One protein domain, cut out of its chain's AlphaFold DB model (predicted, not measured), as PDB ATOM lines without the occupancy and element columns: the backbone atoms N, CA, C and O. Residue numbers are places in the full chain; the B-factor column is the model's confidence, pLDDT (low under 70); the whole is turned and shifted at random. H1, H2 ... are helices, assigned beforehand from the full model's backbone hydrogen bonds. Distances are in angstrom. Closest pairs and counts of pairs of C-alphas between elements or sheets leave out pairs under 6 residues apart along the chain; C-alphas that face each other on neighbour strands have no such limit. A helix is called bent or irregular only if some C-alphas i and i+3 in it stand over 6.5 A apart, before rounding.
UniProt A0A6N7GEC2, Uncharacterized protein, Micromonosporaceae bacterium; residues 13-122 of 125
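AT A GLANCE: This is residues 13 to 122 of the 125 residues of an uncharacterized protein of Micromonosporaceae bacterium (UniProt A0A6N7GEC2). A long helical hairpin, H2 and H3, makes the length of the model, and H1 folds back along the other side of H2, which runs between H1 and H3; H1 meets H2 over only part of its length. A short fourth helix, H4, comes after a wide loop of 20 residues and stands crosswise near the last residue of H1, at the end of the model away from the turn between H2 and H3. The printed part has 110 residues with four named helices, H1, H2, H3 and H4 in that order along the chain, and no named strand; the class is all helix. The whole is only just compact, close to loose, with a radius of gyration of the C-alphas of 15.5 A, and the C-alphas span 49 by 33 by 20 A along their three main axes.

HOW THE PARTS SIT: H2, residues 34 to 58, is the longest helix by residues, with 25 of them. H3, residues 65 to 87, touches H2 with 21 pairs of C-alphas within 8 A. The closest C-alphas of the two are those of Met 50 and Glu 74, 6.0 A apart. H2 and H3 form a helical hairpin, running opposite ways at a shallow tilt of 24 degrees, and their centres are 10.3 A apart. H1, residues 13 to 28, also touches H2, with 15 pairs of C-alphas within 8 A. The closest C-alphas are those of Gly 14 and Ala 44, 4.2 A apart. H1 touches H2 with residues 13 to 18 alone, and H2 touches H1 with residues 40 to 51 alone. H1 and H2 run opposite ways at a steep tilt of 40 degrees, and they too form a helical hairpin. H1 and H3 are apart. H4, residues 108 to 121, touches no helix, but it is close to H1 without clearly touching it. Their closest C-alphas are those of Glu 28 and Arg 118, 7.8 A apart, and the two lines are about perpendicular, at 75 degrees. H4 is apart from H2 and from H3. In the backbones of H1, H2, H3 and H4, every O i to N i+4 pair is within hydrogen-bond range.

IN THESE COORDINATES: H2 measures 36.8 A from its first C-alpha, Pro 34 at (289.722, 160.851, 164.863), to its last, Ala 58. H3 runs from Pro 65 to Thr 87 and measures 33.4 A. H1 measures 22.6 A and begins at Asp 13, whose C-alpha is at (272.866, 166.475, 151.263). H4 runs from Pro 108 to Trp 121, whose C-alpha is at (282.526, 151.832, 168.478), and measures 20.0 A. No helix is bent or irregular.

THE WHOLE: The two C-alphas farthest apart, those of Thr 63 and Gly 122, are 49.7 A from each other. The first and last printed C-alphas, those of Asp 13 and Gly 122, are 27.0 A apart. The printed part runs from residue 13 to residue 122 of a chain of 125 residues and has no cut. The link from H1 to H2 is tight, with 5 residues, and that from H2 to H3 is short, with 6. The link from H3 to H4 is long: residues 88 to 107 hold no named element, and their C-alphas lie 6 to 20 A from the mean of the C-alphas. The mean pLDDT of the printed part is 81.8. Residues 91 to 113, 23 residues, are under 70, and of these 108 to 113 belong to H4. The mean pLDDT is 93 in H2 and in H3, 87 in H1 and 72 in H4.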
ATOM      1  N   ASP A  13     272.955 167.933 151.160       89.94
ATOM      2  CA  ASP A  13     272.866 166.475 151.263       89.94
ATOM      3  C   ASP A  13     273.896 165.896 152.242       89.94
ATOM      4  O   ASP A  13     273.568 165.046 153.074       89.94
ATOM      5  N   GLY A  14     275.128 166.402 152.221       91.81
ATOM      6  CA  GLY A  14     276.188 166.051 153.159       91.81
ATOM      7  C   GLY A  14     275.827 166.426 154.597       91.81
ATOM      8  O   GLY A  14     276.030 165.631 155.518       91.81
ATOM      9  N   ARG A  15     275.210 167.597 154.813       93.19
ATOM     10  CA  ARG A  15     274.700 168.011 156.137       93.19
ATOM     11  C   ARG A  15     273.542 167.141 156.614       93.19
ATOM     12  O   ARG A  15     273.506 166.773 157.794       93.19
ATOM     13  N   ALA A  16     272.610 166.808 155.725       90.44
ATOM     14  CA  ALA A  16     271.497 165.919 156.038       90.44
ATOM     15  C   ALA A  16     272.010 164.525 156.430       90.44
ATOM     16  O   ALA A  16     271.594 163.985 157.458       90.44
ATOM     17  N   PHE A  17     272.979 163.992 155.680       89.88
ATOM     18  CA  PHE A  17     273.659 162.737 155.992       89.88
ATOM     19  C   PHE A  17     274.325 162.775 157.375       89.88
ATOM     20  O   PHE A  17     274.055 161.903 158.203       89.88
ATOM     21  N   LEU A  18     275.140 163.799 157.668       90.69
ATOM     22  CA  LEU A  18     275.798 163.924 158.974       90.69
ATOM     23  C   LEU A  18     274.795 164.014 160.125       90.69
ATOM     24  O   LEU A  18     275.006 163.396 161.163       90.69
ATOM     25  N   THR A  19     273.696 164.744 159.936       89.69
ATOM     26  CA  THR A  19     272.645 164.881 160.956       89.69
ATOM     27  C   THR A  19     271.983 163.536 161.259       89.69
ATOM     28  O   THR A  19     271.774 163.191 162.422       89.69
ATOM     29  N   GLN A  20     271.680 162.745 160.226       86.19
ATOM     30  CA  GLN A  20     271.113 161.405 160.397       86.19
ATOM     31  C   GLN A  20     272.103 160.449 161.070       86.19
ATOM     32  O   GLN A  20     271.715 159.664 161.937       86.19
ATOM     33  N   LEU A  21     273.380 160.523 160.689       85.88
ATOM     34  CA  LEU A  21     274.428 159.701 161.279       85.88
ATOM     35  C   LEU A  21     274.643 160.039 162.760       85.88
ATOM     36  O   LEU A  21     274.700 159.124 163.576       85.88
ATOM     37  N   ASP A  22     274.695 161.325 163.117       87.81
ATOM     38  CA  ASP A  22     274.812 161.794 164.505       87.81
ATOM     39  C   ASP A  22     273.638 161.295 165.360       87.81
ATOM     40  O   ASP A  22     273.846 160.700 166.417       87.81
ATOM     41  N   ALA A  23     272.402 161.412 164.856       85.44
ATOM     42  CA  ALA A  23     271.218 160.890 165.537       85.44
ATOM     43  C   ALA A  23     271.304 159.372 165.783       85.44
ATOM     44  O   ALA A  23     270.946 158.886 166.860       85.44
ATOM     45  N   TRP A  24     271.810 158.617 164.806       83.56
ATOM     46  CA  TRP A  24     272.007 157.178 164.944       83.56
ATOM     47  C   TRP A  24     273.122 156.824 165.946       83.56
ATOM     48  O   TRP A  24     272.925 155.938 166.777       83.56
ATOM     49  N   LEU A  25     274.253 157.539 165.938       83.44
ATOM     50  CA  LEU A  25     275.339 157.346 166.910       83.44
ATOM     51  C   LEU A  25     274.872 157.612 168.340       83.44
ATOM     52  O   LEU A  25     275.177 156.829 169.240       83.44
ATOM     53  N   VAL A  26     274.106 158.687 168.545       85.19
ATOM     54  CA  VAL A  26     273.518 159.036 169.846       85.19
ATOM     55  C   VAL A  26     272.574 157.935 170.324       85.19
ATOM     56  O   VAL A  26     272.682 157.496 171.469       85.19
ATOM     57  N   ALA A  27     271.691 157.441 169.450       82.69
ATOM     58  CA  ALA A  27     270.763 156.362 169.784       82.69
ATOM     59  C   ALA A  27     271.482 155.053 170.161       82.69
ATOM     60  O   ALA A  27     271.023 154.321 171.037       82.69
ATOM     61  N   GLU A  28     272.615 154.763 169.522       79.56
ATOM     62  CA  GLU A  28     273.381 153.532 169.732       79.56
ATOM     63  C   GLU A  28     274.524 153.678 170.754       79.56
ATOM     64  O   GLU A  28     275.188 152.685 171.049       79.56
ATOM     65  N   ARG A  29     274.728 154.878 171.322       83.12
ATOM     66  CA  ARG A  29     275.830 155.218 172.246       83.12
ATOM     67  C   ARG A  29     277.212 154.888 171.673       83.12
ATOM     68  O   ARG A  29     278.044 154.272 172.334       83.12
ATOM     69  N   LEU A  30     277.439 155.274 170.422       81.50
ATOM     70  CA  LEU A  30     278.682 155.010 169.697       81.50
ATOM     71  C   LEU A  30     279.480 156.299 169.493       81.50
ATOM     72  O   LEU A  30     278.905 157.379 169.367       81.50
ATOM     73  N   SER A  31     280.802 156.184 169.406       83.06
ATOM     74  CA  SER A  31     281.686 157.306 169.076       83.06
ATOM     75  C   SER A  31     282.748 156.898 168.066       83.06
ATOM     76  O   SER A  31     283.321 155.820 168.189       83.06
ATOM     77  N   PHE A  32     283.037 157.788 167.119       83.00
ATOM     78  CA  PHE A  32     284.139 157.620 166.177       83.00
ATOM     79  C   PHE A  32     285.479 158.029 166.785       83.00
ATOM     80  O   PHE A  32     285.547 158.973 167.579       83.00
ATOM     81  N   ASP A  33     286.546 157.363 166.352       82.81
ATOM     82  CA  ASP A  33     287.910 157.851 166.539       82.81
ATOM     83  C   ASP A  33     288.248 159.000 165.549       82.81
ATOM     84  O   ASP A  33     287.500 159.254 164.596       82.81
ATOM     85  N   PRO A  34     289.362 159.735 165.740       84.31
ATOM     86  CA  PRO A  34     289.722 160.851 164.863       84.31
ATOM     87  C   PRO A  34     289.898 160.487 163.381       84.31
ATOM     88  O   PRO A  34     289.588 161.305 162.515       84.31
ATOM     89  N   HIS A  35     290.391 159.289 163.067       84.38
ATOM     90  CA  HIS A  35     290.563 158.846 161.685       84.38
ATOM     91  C   HIS A  35     289.206 158.544 161.040       84.38
ATOM     92  O   HIS A  35     288.939 158.954 159.909       84.38
ATOM     93  N   GLU A  36     288.315 157.891 161.776       85.69
ATOM     94  CA  GLU A  36     286.951 157.611 161.339       85.69
ATOM     95  C   GLU A  36     286.144 158.890 161.110       85.69
ATOM     96  O   GLU A  36     285.395 158.966 160.137       85.69
ATOM     97  N   LEU A  37     286.344 159.923 161.937       89.06
ATOM     98  CA  LEU A  37     285.746 161.241 161.714       89.06
ATOM     99  C   LEU A  37     286.135 161.816 160.347       89.06
ATOM    100  O   LEU A  37     285.266 162.299 159.626       89.06
ATOM    101  N   VAL A  38     287.408 161.718 159.951       90.06
ATOM    102  CA  VAL A  38     287.859 162.169 158.623       90.06
ATOM    103  C   VAL A  38     287.142 161.394 157.519       90.06
ATOM    104  O   VAL A  38     286.607 161.998 156.592       90.06
ATOM    105  N   LEU A  39     287.054 160.068 157.639       90.62
ATOM    106  CA  LEU A  39     286.369 159.231 156.648       90.62
ATOM    107  C   LEU A  39     284.868 159.538 156.549       90.62
ATOM    108  O   LEU A  39     284.298 159.480 155.461       90.62
ATOM    109  N   VAL A  40     284.221 159.876 157.665       91.50
ATOM    110  CA  VAL A  40     282.811 160.291 157.702       91.50
ATOM    111  C   VAL A  40     282.609 161.627 156.992       91.50
ATOM    112  O   VAL A  40     281.624 161.789 156.270       91.50
ATOM    113  N   LEU A  41     283.539 162.570 157.146       92.56
ATOM    114  CA  LEU A  41     283.496 163.837 156.417       92.56
ATOM    115  C   LEU A  41     283.703 163.630 154.912       92.56
ATOM    116  O   LEU A  41     282.968 164.212 154.116       92.56
ATOM    117  N   GLU A  42     284.622 162.751 154.509       94.38
ATOM    118  CA  GLU A  42     284.791 162.374 153.098       94.38
ATOM    119  C   GLU A  42     283.545 161.686 152.529       94.38
ATOM    120  O   GLU A  42     283.143 161.936 151.389       94.38
ATOM    121  N   LEU A  43     282.871 160.865 153.336       92.88
ATOM    122  CA  LEU A  43     281.603 160.256 152.955       92.88
ATOM    123  C   LEU A  43     280.504 161.314 152.756       92.88
ATOM    124  O   LEU A  43     279.775 161.248 151.769       92.88
ATOM    125  N   ALA A  44     280.425 162.322 153.631       93.25
ATOM    126  CA  ALA A  44     279.489 163.439 153.488       93.25
ATOM    127  C   ALA A  44     279.755 164.265 152.214       93.25
ATOM    128  O   ALA A  44     278.822 164.553 151.466       93.25
ATOM    129  N   ARG A  45     281.026 164.562 151.907       94.44
ATOM    130  CA  ARG A  45     281.424 165.236 150.653       94.44
ATOM    131  C   ARG A  45     281.102 164.402 149.416       94.44
ATOM    132  O   ARG A  45     280.677 164.939 148.395       94.44
ATOM    133  N   THR A  46     281.268 163.083 149.505       94.44
ATOM    134  CA  THR A  46     280.894 162.158 148.426       94.44
ATOM    135  C   THR A  46     279.390 162.226 148.156       94.44
ATOM    136  O   THR A  46     278.972 162.232 146.998       94.44
ATOM    137  N   THR A  47     278.568 162.334 149.204       92.69
ATOM    138  CA  THR A  47     277.116 162.521 149.085       92.69
ATOM    139  C   THR A  47     276.762 163.817 148.350       92.69
ATOM    140  O   THR A  47     276.014 163.758 147.373       92.69
ATOM    141  N   ASP A  48     277.373 164.948 148.723       94.69
ATOM    142  CA  ASP A  48     277.200 166.233 148.019       94.69
ATOM    143  C   ASP A  48     277.617 166.141 146.541       94.69
ATOM    144  O   ASP A  48     276.923 166.624 145.638       94.69
ATOM    145  N   ARG A  49     278.746 165.473 146.264       95.44
ATOM    146  CA  ARG A  49     279.240 165.300 144.895       95.44
ATOM    147  C   ARG A  49     278.282 164.465 144.051       95.44
ATOM    148  O   ARG A  49     278.034 164.817 142.899       95.44
ATOM    149  N   MET A  50     277.728 163.385 144.602       94.75
ATOM    150  CA  MET A  50     276.734 162.565 143.902       94.75
ATOM    151  C   MET A  50     275.467 163.359 143.577       94.75
ATOM    152  O   MET A  50     274.964 163.233 142.461       94.75
ATOM    153  N   ALA A  51     274.966 164.171 144.512       94.06
ATOM    154  CA  ALA A  51     273.809 165.034 144.272       94.06
ATOM    155  C   ALA A  51     274.077 166.006 143.112       94.06
ATOM    156  O   ALA A  51     273.341 166.007 142.127       94.06
ATOM    157  N   THR A  52     275.223 166.693 143.148       95.56
ATOM    158  CA  THR A  52     275.654 167.616 142.084       95.56
ATOM    159  C   THR A  52     275.736 166.931 140.713       95.56
ATOM    160  O   THR A  52     275.278 167.468 139.706       95.56
ATOM    161  N   ILE A  53     276.316 165.724 140.640       95.44
ATOM    162  CA  ILE A  53     276.428 164.986 139.372       95.44
ATOM    163  C   ILE A  53     275.047 164.569 138.856       95.44
ATOM    164  O   ILE A  53     274.819 164.600 137.649       95.44
ATOM    165  N   ARG A  54     274.116 164.187 139.736       94.81
ATOM    166  CA  ARG A  54     272.755 163.794 139.339       94.81
ATOM    167  C   ARG A  54     271.945 164.965 138.808       94.81
ATOM    168  O   ARG A  54     271.266 164.803 137.800       94.81
ATOM    169  N   GLU A  55     272.055 166.129 139.438       95.25
ATOM    170  CA  GLU A  55     271.466 167.366 138.920       95.25
ATOM    171  C   GLU A  55     272.039 167.707 137.540       95.25
ATOM    172  O   GLU A  55     271.287 167.974 136.604       95.25
ATOM    173  N   ALA A  56     273.362 167.594 137.373       95.56
ATOM    174  CA  ALA A  56     274.005 167.796 136.078       95.56
ATOM    175  C   ALA A  56     273.550 166.765 135.028       95.56
ATOM    176  O   ALA A  56     273.284 167.132 133.889       95.56
ATOM    177  N   LEU A  57     273.415 165.485 135.394       95.38
ATOM    178  CA  LEU A  57     272.908 164.435 134.502       95.38
ATOM    179  C   LEU A  57     271.470 164.701 134.053       95.38
ATOM    180  O   LEU A  57     271.147 164.432 132.900       95.38
ATOM    181  N   ALA A  58     270.617 165.224 134.937       94.50
ATOM    182  CA  ALA A  58     269.232 165.556 134.610       94.50
ATOM    183  C   ALA A  58     269.125 166.709 133.596       94.50
ATOM    184  O   ALA A  58     268.141 166.788 132.863       94.50
ATOM    185  N   ALA A  59     270.136 167.579 133.535       95.44
ATOM    186  CA  ALA A  59     270.197 168.703 132.606       95.44
ATOM    187  C   ALA A  59     270.797 168.349 131.229       95.44
ATOM    188  O   ALA A  59     270.748 169.180 130.324       95.44
ATOM    189  N   VAL A  60     271.369 167.151 131.054       94.19
ATOM    190  CA  VAL A  60     272.092 166.754 129.832       94.19
ATOM    191  C   VAL A  60     271.348 165.619 129.111       94.19
ATOM    192  O   VAL A  60     271.029 164.606 129.738       94.19
ATOM    193  N   PRO A  61     271.093 165.712 127.792       94.75
ATOM    194  CA  PRO A  61     270.523 164.608 127.024       94.75
ATOM    195  C   PRO A  61     271.413 163.356 127.044       94.75
ATOM    196  O   PRO A  61     272.623 163.436 126.841       94.75
ATOM    197  N   VAL A  62     270.806 162.173 127.195       94.06
ATOM    198  CA  VAL A  62     271.513 160.871 127.284       94.06
ATOM    199  C   VAL A  62     272.398 160.578 126.065       94.06
ATOM    200  O   VAL A  62     273.370 159.831 126.151       94.06
ATOM    201  N   THR A  63     272.080 161.176 124.918       94.56
ATOM    202  CA  THR A  63     272.822 161.029 123.662       94.56
ATOM    203  C   THR A  63     274.130 161.820 123.621       94.56
ATOM    204  O   THR A  63     274.940 161.593 122.725       94.56
ATOM    205  N   GLU A  64     274.357 162.761 124.542       95.56
ATOM    206  CA  GLU A  64     275.550 163.603 124.527       95.56
ATOM    207  C   GLU A  64     276.761 162.924 125.192       95.56
ATOM    208  O   GLU A  64     276.629 162.310 126.255       95.56
ATOM    209  N   PRO A  65     277.989 163.104 124.661       95.50
ATOM    210  CA  PRO A  65     279.206 162.591 125.300       95.50
ATOM    211  C   PRO A  65     279.398 163.084 126.743       95.50
ATOM    212  O   PRO A  65     279.966 162.379 127.582       95.50
ATOM    213  N   ALA A  66     278.902 164.288 127.050       94.81
ATOM    214  CA  ALA A  66     278.912 164.845 128.397       94.81
ATOM    215  C   ALA A  66     278.122 163.975 129.388       94.81
ATOM    216  O   ALA A  66     278.578 163.790 130.518       94.81
ATOM    217  N   TRP A  67     277.003 163.384 128.953       96.38
ATOM    218  CA  TRP A  67     276.197 162.490 129.777       96.38
ATOM    219  C   TRP A  67     276.972 161.228 130.148       96.38
ATOM    220  O   TRP A  67     277.057 160.877 131.320       96.38
ATOM    221  N   VAL A  68     277.621 160.587 129.167       95.50
ATOM    222  CA  VAL A  68     278.424 159.370 129.389       95.50
ATOM    223  C   VAL A  68     279.544 159.631 130.398       95.50
ATOM    224  O   VAL A  68     279.766 158.828 131.306       95.50
ATOM    225  N   ARG A  69     280.224 160.780 130.279       96.38
ATOM    226  CA  ARG A  69     281.275 161.195 131.217       96.38
ATOM    227  C   ARG A  69     280.730 161.374 132.635       96.38
ATOM    228  O   ARG A  69     281.308 160.829 133.573       96.38
ATOM    229  N   LEU A  70     279.624 162.100 132.787       96.25
ATOM    230  CA  LEU A  70     278.987 162.332 134.087       96.25
ATOM    231  C   LEU A  70     278.466 161.028 134.710       96.25
ATOM    232  O   LEU A  70     278.632 160.818 135.906       96.25
ATOM    233  N   ALA A  71     277.908 160.118 133.911       95.06
ATOM    234  CA  ALA A  71     277.441 158.814 134.381       95.06
ATOM    235  C   ALA A  71     278.606 157.930 134.855       95.06
ATOM    236  O   ALA A  71     278.499 157.227 135.863       95.06
ATOM    237  N   GLY A  72     279.746 157.988 134.158       96.06
ATOM    238  CA  GLY A  72     280.986 157.352 134.598       96.06
ATOM    239  C   GLY A  72     281.475 157.901 135.938       96.06
ATOM    240  O   GLY A  72     281.846 157.125 136.821       96.06
ATOM    241  N   GLU A  73     281.421 159.221 136.115       96.88
ATOM    242  CA  GLU A  73     281.784 159.872 137.372       96.88
ATOM    243  C   GLU A  73     280.823 159.497 138.512       96.88
ATOM    244  O   GLU A  73     281.281 159.102 139.581       96.88
ATOM    245  N   GLU A  74     279.504 159.518 138.283       95.69
ATOM    246  CA  GLU A  74     278.490 159.103 139.269       95.69
ATOM    247  C   GLU A  74     278.768 157.686 139.775       95.69
ATOM    248  O   GLU A  74     278.824 157.440 140.983       95.69
ATOM    249  N   ARG A  75     279.062 156.765 138.850       94.81
ATOM    250  CA  ARG A  75     279.415 155.386 139.183       94.81
ATOM    251  C   ARG A  75     280.675 155.307 140.044       94.81
ATOM    252  O   ARG A  75     280.713 154.509 140.982       94.81
ATOM    253  N   GLN A  76     281.706 156.097 139.744       95.56
ATOM    254  CA  GLN A  76     282.928 156.149 140.556       95.56
ATOM    255  C   GLN A  76     282.636 156.664 141.970       95.56
ATOM    256  O   GLN A  76     283.104 156.058 142.937       95.56
ATOM    257  N   GLN A  77     281.800 157.699 142.102       94.31
ATOM    258  CA  GLN A  77     281.386 158.216 143.408       94.31
ATOM    259  C   GLN A  77     280.590 157.178 144.208       94.31
ATOM    260  O   GLN A  77     280.863 156.974 145.389       94.31
ATOM    261  N   ARG A  78     279.685 156.421 143.574       90.94
ATOM    262  CA  ARG A  78     278.967 155.317 144.243       90.94
ATOM    263  C   ARG A  78     279.901 154.219 144.746       90.94
ATOM    264  O   ARG A  78     279.674 153.658 145.818       90.94
ATOM    265  N   LEU A  79     280.950 153.897 143.989       91.75
ATOM    266  CA  LEU A  79     281.955 152.924 144.422       91.75
ATOM    267  C   LEU A  79     282.765 153.450 145.613       91.75
ATOM    268  O   LEU A  79     283.005 152.693 146.555       91.75
ATOM    269  N   ALA A  80     283.151 154.729 145.599       91.25
ATOM    270  CA  ALA A  80     283.818 155.377 146.727       91.25
ATOM    271  C   ALA A  80     282.922 155.385 147.977       91.25
ATOM    272  O   ALA A  80     283.348 154.920 149.035       91.25
ATOM    273  N   TYR A  81     281.655 155.779 147.827       90.50
ATOM    274  CA  TYR A  81     280.640 155.737 148.878       90.50
ATOM    275  C   TYR A  81     280.510 154.334 149.484       90.50
ATOM    276  O   TYR A  81     280.571 154.164 150.703       90.50
ATOM    277  N   GLY A  82     280.396 153.301 148.642       86.56
ATOM    278  CA  GLY A  82     280.292 151.915 149.097       86.56
ATOM    279  C   GLY A  82     281.532 151.434 149.856       86.56
ATOM    280  O   GLY A  82     281.400 150.747 150.874       86.56
ATOM    281  N   ARG A  83     282.732 151.822 149.402       88.50
ATOM    282  CA  ARG A  83     283.997 151.516 150.088       88.50
ATOM    283  C   ARG A  83     284.062 152.194 151.450       88.50
ATOM    284  O   ARG A  83     284.268 151.500 152.435       88.50
ATOM    285  N   LEU A  84     283.814 153.501 151.515       88.94
ATOM    286  CA  LEU A  84     283.827 154.272 152.760       88.94
ATOM    287  C   LEU A  84     282.794 153.749 153.762       88.94
ATOM    288  O   LEU A  84     283.140 153.496 154.908       88.94
ATOM    289  N   THR A  85     281.564 153.481 153.318       86.75
ATOM    290  CA  THR A  85     280.498 152.899 154.155       86.75
ATOM    291  C   THR A  85     280.908 151.538 154.725       86.75
ATOM    292  O   THR A  85     280.640 151.246 155.890       86.75
ATOM    293  N   SER A  86     281.577 150.704 153.921       84.00
ATOM    294  CA  SER A  86     282.048 149.379 154.347       84.00
ATOM    295  C   SER A  86     283.234 149.472 155.305       84.00
ATOM    296  O   SER A  86     283.227 148.806 156.337       84.00
ATOM    297  N   THR A  87     284.218 150.324 155.002       85.19
ATOM    298  CA  THR A  87     285.353 150.628 155.886       85.19
ATOM    299  C   THR A  87     284.866 151.174 157.214       85.19
ATOM    300  O   THR A  87     285.388 150.804 158.259       85.19
ATOM    301  N   LEU A  88     283.839 152.017 157.179       83.62
ATOM    302  CA  LEU A  88     283.205 152.566 158.356       83.62
ATOM    303  C   LEU A  88     282.169 151.625 158.966       83.62
ATOM    304  O   LEU A  88     281.465 152.079 159.838       83.62
ATOM    305  N   ALA A  89     281.998 150.374 158.523       82.88
ATOM    306  CA  ALA A  89     280.989 149.434 159.036       82.88
ATOM    307  C   ALA A  89     279.583 150.043 159.276       82.88
ATOM    308  O   ALA A  89     278.851 149.602 160.167       82.88
ATOM    309  N   LEU A  90     279.201 151.064 158.500       78.56
ATOM    310  CA  LEU A  90     277.975 151.819 158.738       78.56
ATOM    311  C   LEU A  90     276.752 150.960 158.402       78.56
ATOM    312  O   LEU A  90     276.794 150.134 157.479       78.56
ATOM    313  N   PRO A  91     275.633 151.133 159.124       67.62
ATOM    314  CA  PRO A  91     274.417 150.402 158.816       67.62
ATOM    315  C   PRO A  91     273.914 150.753 157.414       67.62
ATOM    316  O   PRO A  91     273.731 151.918 157.064       67.62
ATOM    317  N   THR A  92     273.617 149.720 156.622       59.53
ATOM    318  CA  THR A  92     272.899 149.865 155.349       59.53
ATOM    319  C   THR A  92     271.453 150.253 155.656       59.53
ATOM    320  O   THR A  92     270.624 149.379 155.922       59.53
ATOM    321  N   GLY A  93     271.184 151.550 155.754       51.62
ATOM    322  CA  GLY A  93     269.925 152.087 156.272       51.62
ATOM    323  C   GLY A  93     270.000 153.547 156.725       51.62
ATOM    324  O   GLY A  93     268.949 154.149 156.912       51.62
ATOM    325  N   VAL A  94     271.199 154.134 156.851       55.06
ATOM    326  CA  VAL A  94     271.342 155.594 156.702       55.06
ATOM    327  C   VAL A  94     270.969 155.890 155.253       55.06
ATOM    328  O   VAL A  94     271.542 155.266 154.357       55.06
ATOM    329  N   ALA A  95     269.918 156.683 155.042       50.12
ATOM    330  CA  ALA A  95     269.193 156.730 153.778       50.12
ATOM    331  C   ALA A  95     270.145 156.953 152.593       50.12
ATOM    332  O   ALA A  95     270.914 157.912 152.577       50.12
ATOM    333  N   GLU A  96     270.095 156.065 151.593       51.72
ATOM    334  CA  GLU A  96     270.681 156.394 150.297       51.72
ATOM    335  C   GLU A  96     269.927 157.622 149.752       51.72
ATOM    336  O   GLU A  96     268.696 157.644 149.812       51.72
ATOM    337  N   PRO A  97     270.618 158.646 149.215       47.09
ATOM    338  CA  PRO A  97     269.985 159.898 148.781       47.09
ATOM    339  C   PRO A  97     268.976 159.723 147.630       47.09
ATOM    340  O   PRO A  97     268.253 160.649 147.284       47.09
ATOM    341  N   THR A  98     268.883 158.533 147.030       47.78
ATOM    342  CA  THR A  98     267.772 158.171 146.145       47.78
ATOM    343  C   THR A  98     266.675 157.499 146.959       47.78
ATOM    344  O   THR A  98     266.793 156.328 147.316       47.78
ATOM    345  N   ALA A  99     265.614 158.252 147.240       41.47
ATOM    346  CA  ALA A  99     264.424 157.833 147.967       41.47
ATOM    347  C   ALA A  99     263.789 156.546 147.400       41.47
ATOM    348  O   ALA A  99     262.886 156.583 146.570       41.47
ATOM    349  N   VAL A 100     264.226 155.392 147.897       42.06
ATOM    350  CA  VAL A 100     263.369 154.214 148.008       42.06
ATOM    351  C   VAL A 100     262.913 154.194 149.464       42.06
ATOM    352  O   VAL A 100     263.777 154.199 150.347       42.06
ATOM    353  N   PRO A 101     261.599 154.226 149.757       40.84
ATOM    354  CA  PRO A 101     261.124 154.149 151.131       40.84
ATOM    355  C   PRO A 101     261.733 152.913 151.790       40.84
ATOM    356  O   PRO A 101     261.622 151.799 151.271       40.84
ATOM    357  N   ALA A 102     262.437 153.128 152.904       44.94
ATOM    358  CA  ALA A 102     263.091 152.053 153.627       44.94
ATOM    359  C   ALA A 102     262.033 150.991 153.975       44.94
ATOM    360  O   ALA A 102     261.019 151.338 154.590       44.94
ATOM    361  N   PRO A 103     262.216 149.714 153.587       44.97
ATOM    362  CA  PRO A 103     261.272 148.676 153.963       44.97
ATOM    363  C   PRO A 103     261.163 148.639 155.489       44.97
ATOM    364  O   PRO A 103     262.175 148.703 156.195       44.97
ATOM    365  N   ALA A 104     259.930 148.561 155.991       45.44
ATOM    366  CA  ALA A 104     259.618 148.488 157.412       45.44
ATOM    367  C   ALA A 104     260.198 147.193 158.012       45.44
ATOM    368  O   ALA A 104     259.546 146.156 158.075       45.44
ATOM    369  N   GLY A 105     261.475 147.231 158.391       50.78
ATOM    370  CA  GLY A 105     262.194 146.101 158.963       50.78
ATOM    371  C   GLY A 105     263.695 146.158 158.691       50.78
ATOM    372  O   GLY A 105     264.143 146.216 157.549       50.78
ATOM    373  N   ARG A 106     264.505 146.072 159.756       57.56
ATOM    374  CA  ARG A 106     265.966 145.928 159.650       57.56
ATOM    375  C   ARG A 106     266.304 144.634 158.900       57.56
ATOM    376  O   ARG A 106     266.191 143.545 159.475       57.56
ATOM    377  N   THR A 107     266.740 144.754 157.642       58.84
ATOM    378  CA  THR A 107     267.222 143.636 156.813       58.84
ATOM    379  C   THR A 107     268.361 142.881 157.519       58.84
ATOM    380  O   THR A 107     269.091 143.487 158.313       58.84
ATOM    381  N   PRO A 108     268.595 141.585 157.238       65.69
ATOM    382  CA  PRO A 108     269.715 140.838 157.825       65.69
ATOM    383  C   PRO A 108     271.074 141.530 157.650       65.69
ATOM    384  O   PRO A 108     271.916 141.488 158.547       65.69
ATOM    385  N   ARG A 109     271.268 142.228 156.523       64.19
ATOM    386  CA  ARG A 109     272.462 143.034 156.246       64.19
ATOM    387  C   ARG A 109     272.605 144.205 157.223       64.19
ATOM    388  O   ARG A 109     273.673 144.357 157.809       64.19
ATOM    389  N   SER A 110     271.529 144.957 157.468       64.00
ATOM    390  CA  SER A 110     271.543 146.065 158.435       64.00
ATOM    391  C   SER A 110     271.867 145.591 159.858       64.00
ATOM    392  O   SER A 110     272.651 146.228 160.555       64.00
ATOM    393  N   ARG A 111     271.355 144.419 160.269       68.50
ATOM    394  CA  ARG A 111     271.645 143.825 161.588       68.50
ATOM    395  C   ARG A 111     273.118 143.437 161.731       68.50
ATOM    396  O   ARG A 111     273.710 143.670 162.781       68.50
ATOM    397  N   ARG A 112     273.719 142.856 160.684       69.19
ATOM    398  CA  ARG A 112     275.152 142.510 160.666       69.19
ATOM    399  C   ARG A 112     276.031 143.754 160.747       69.19
ATOM    400  O   ARG A 112     276.962 143.766 161.543       69.19
ATOM    401  N   ALA A 113     275.699 144.794 159.983       67.50
ATOM    402  CA  ALA A 113     276.414 146.066 160.027       67.50
ATOM    403  C   ALA A 113     276.306 146.727 161.410       67.50
ATOM    404  O   ALA A 113     277.316 147.098 161.988       67.50
ATOM    405  N   GLN A 114     275.115 146.749 162.014       70.94
ATOM    406  CA  GLN A 114     274.929 147.256 163.374       70.94
ATOM    407  C   GLN A 114     275.739 146.467 164.415       70.94
ATOM    408  O   GLN A 114     276.339 147.060 165.307       70.94
ATOM    409  N   LYS A 115     275.784 145.132 164.308       75.81
ATOM    410  CA  LYS A 115     276.624 144.299 165.181       75.81
ATOM    411  C   LYS A 115     278.111 144.634 165.010       75.81
ATOM    412  O   LYS A 115     278.809 144.734 166.012       75.81
ATOM    413  N   ALA A 116     278.574 144.818 163.773       75.25
ATOM    414  CA  ALA A 116     279.954 145.207 163.484       75.25
ATOM    415  C   ALA A 116     280.281 146.603 164.040       75.25
ATOM    416  O   ALA A 116     281.289 146.763 164.718       75.25
ATOM    417  N   ALA A 117     279.392 147.578 163.840       72.00
ATOM    418  CA  ALA A 117     279.532 148.921 164.387       72.00
ATOM    419  C   ALA A 117     279.587 148.926 165.921       72.00
ATOM    420  O   ALA A 117     280.482 149.529 166.496       72.00
ATOM    421  N   ARG A 118     278.691 148.194 166.597       77.25
ATOM    422  CA  ARG A 118     278.712 148.066 168.066       77.25
ATOM    423  C   ARG A 118     279.982 147.401 168.582       77.25
ATOM    424  O   ARG A 118     280.494 147.808 169.614       77.25
ATOM    425  N   ALA A 119     280.490 146.390 167.878       77.25
ATOM    426  CA  ALA A 119     281.755 145.754 168.238       77.25
ATOM    427  C   ALA A 119     282.954 146.707 168.083       77.25
ATOM    428  O   ALA A 119     283.942 146.538 168.789       77.25
ATOM    429  N   ARG A 120     282.870 147.689 167.174       75.12
ATOM    430  CA  ARG A 120     283.963 148.621 166.869       75.12
ATOM    431  C   ARG A 120     283.913 149.925 167.673       75.12
ATOM    432  O   ARG A 120     284.955 150.382 168.119       75.12
ATOM    433  N   TRP A 121     282.728 150.506 167.858       80.44
ATOM    434  CA  TRP A 121     282.526 151.832 168.478       80.44
ATOM    435  C   TRP A 121     281.776 151.789 169.799       80.44
ATOM    436  O   TRP A 121     281.450 152.843 170.348       80.44
ATOM    437  N   GLY A 122     281.411 150.595 170.268       72.88
ATOM    438  CA  GLY A 122     280.745 150.448 171.551       72.88
ATOM    439  C   GLY A 122     281.608 151.077 172.632       72.88
ATOM    440  O   GLY A 122     282.772 150.712 172.791       72.88
TER     441      GLY A 122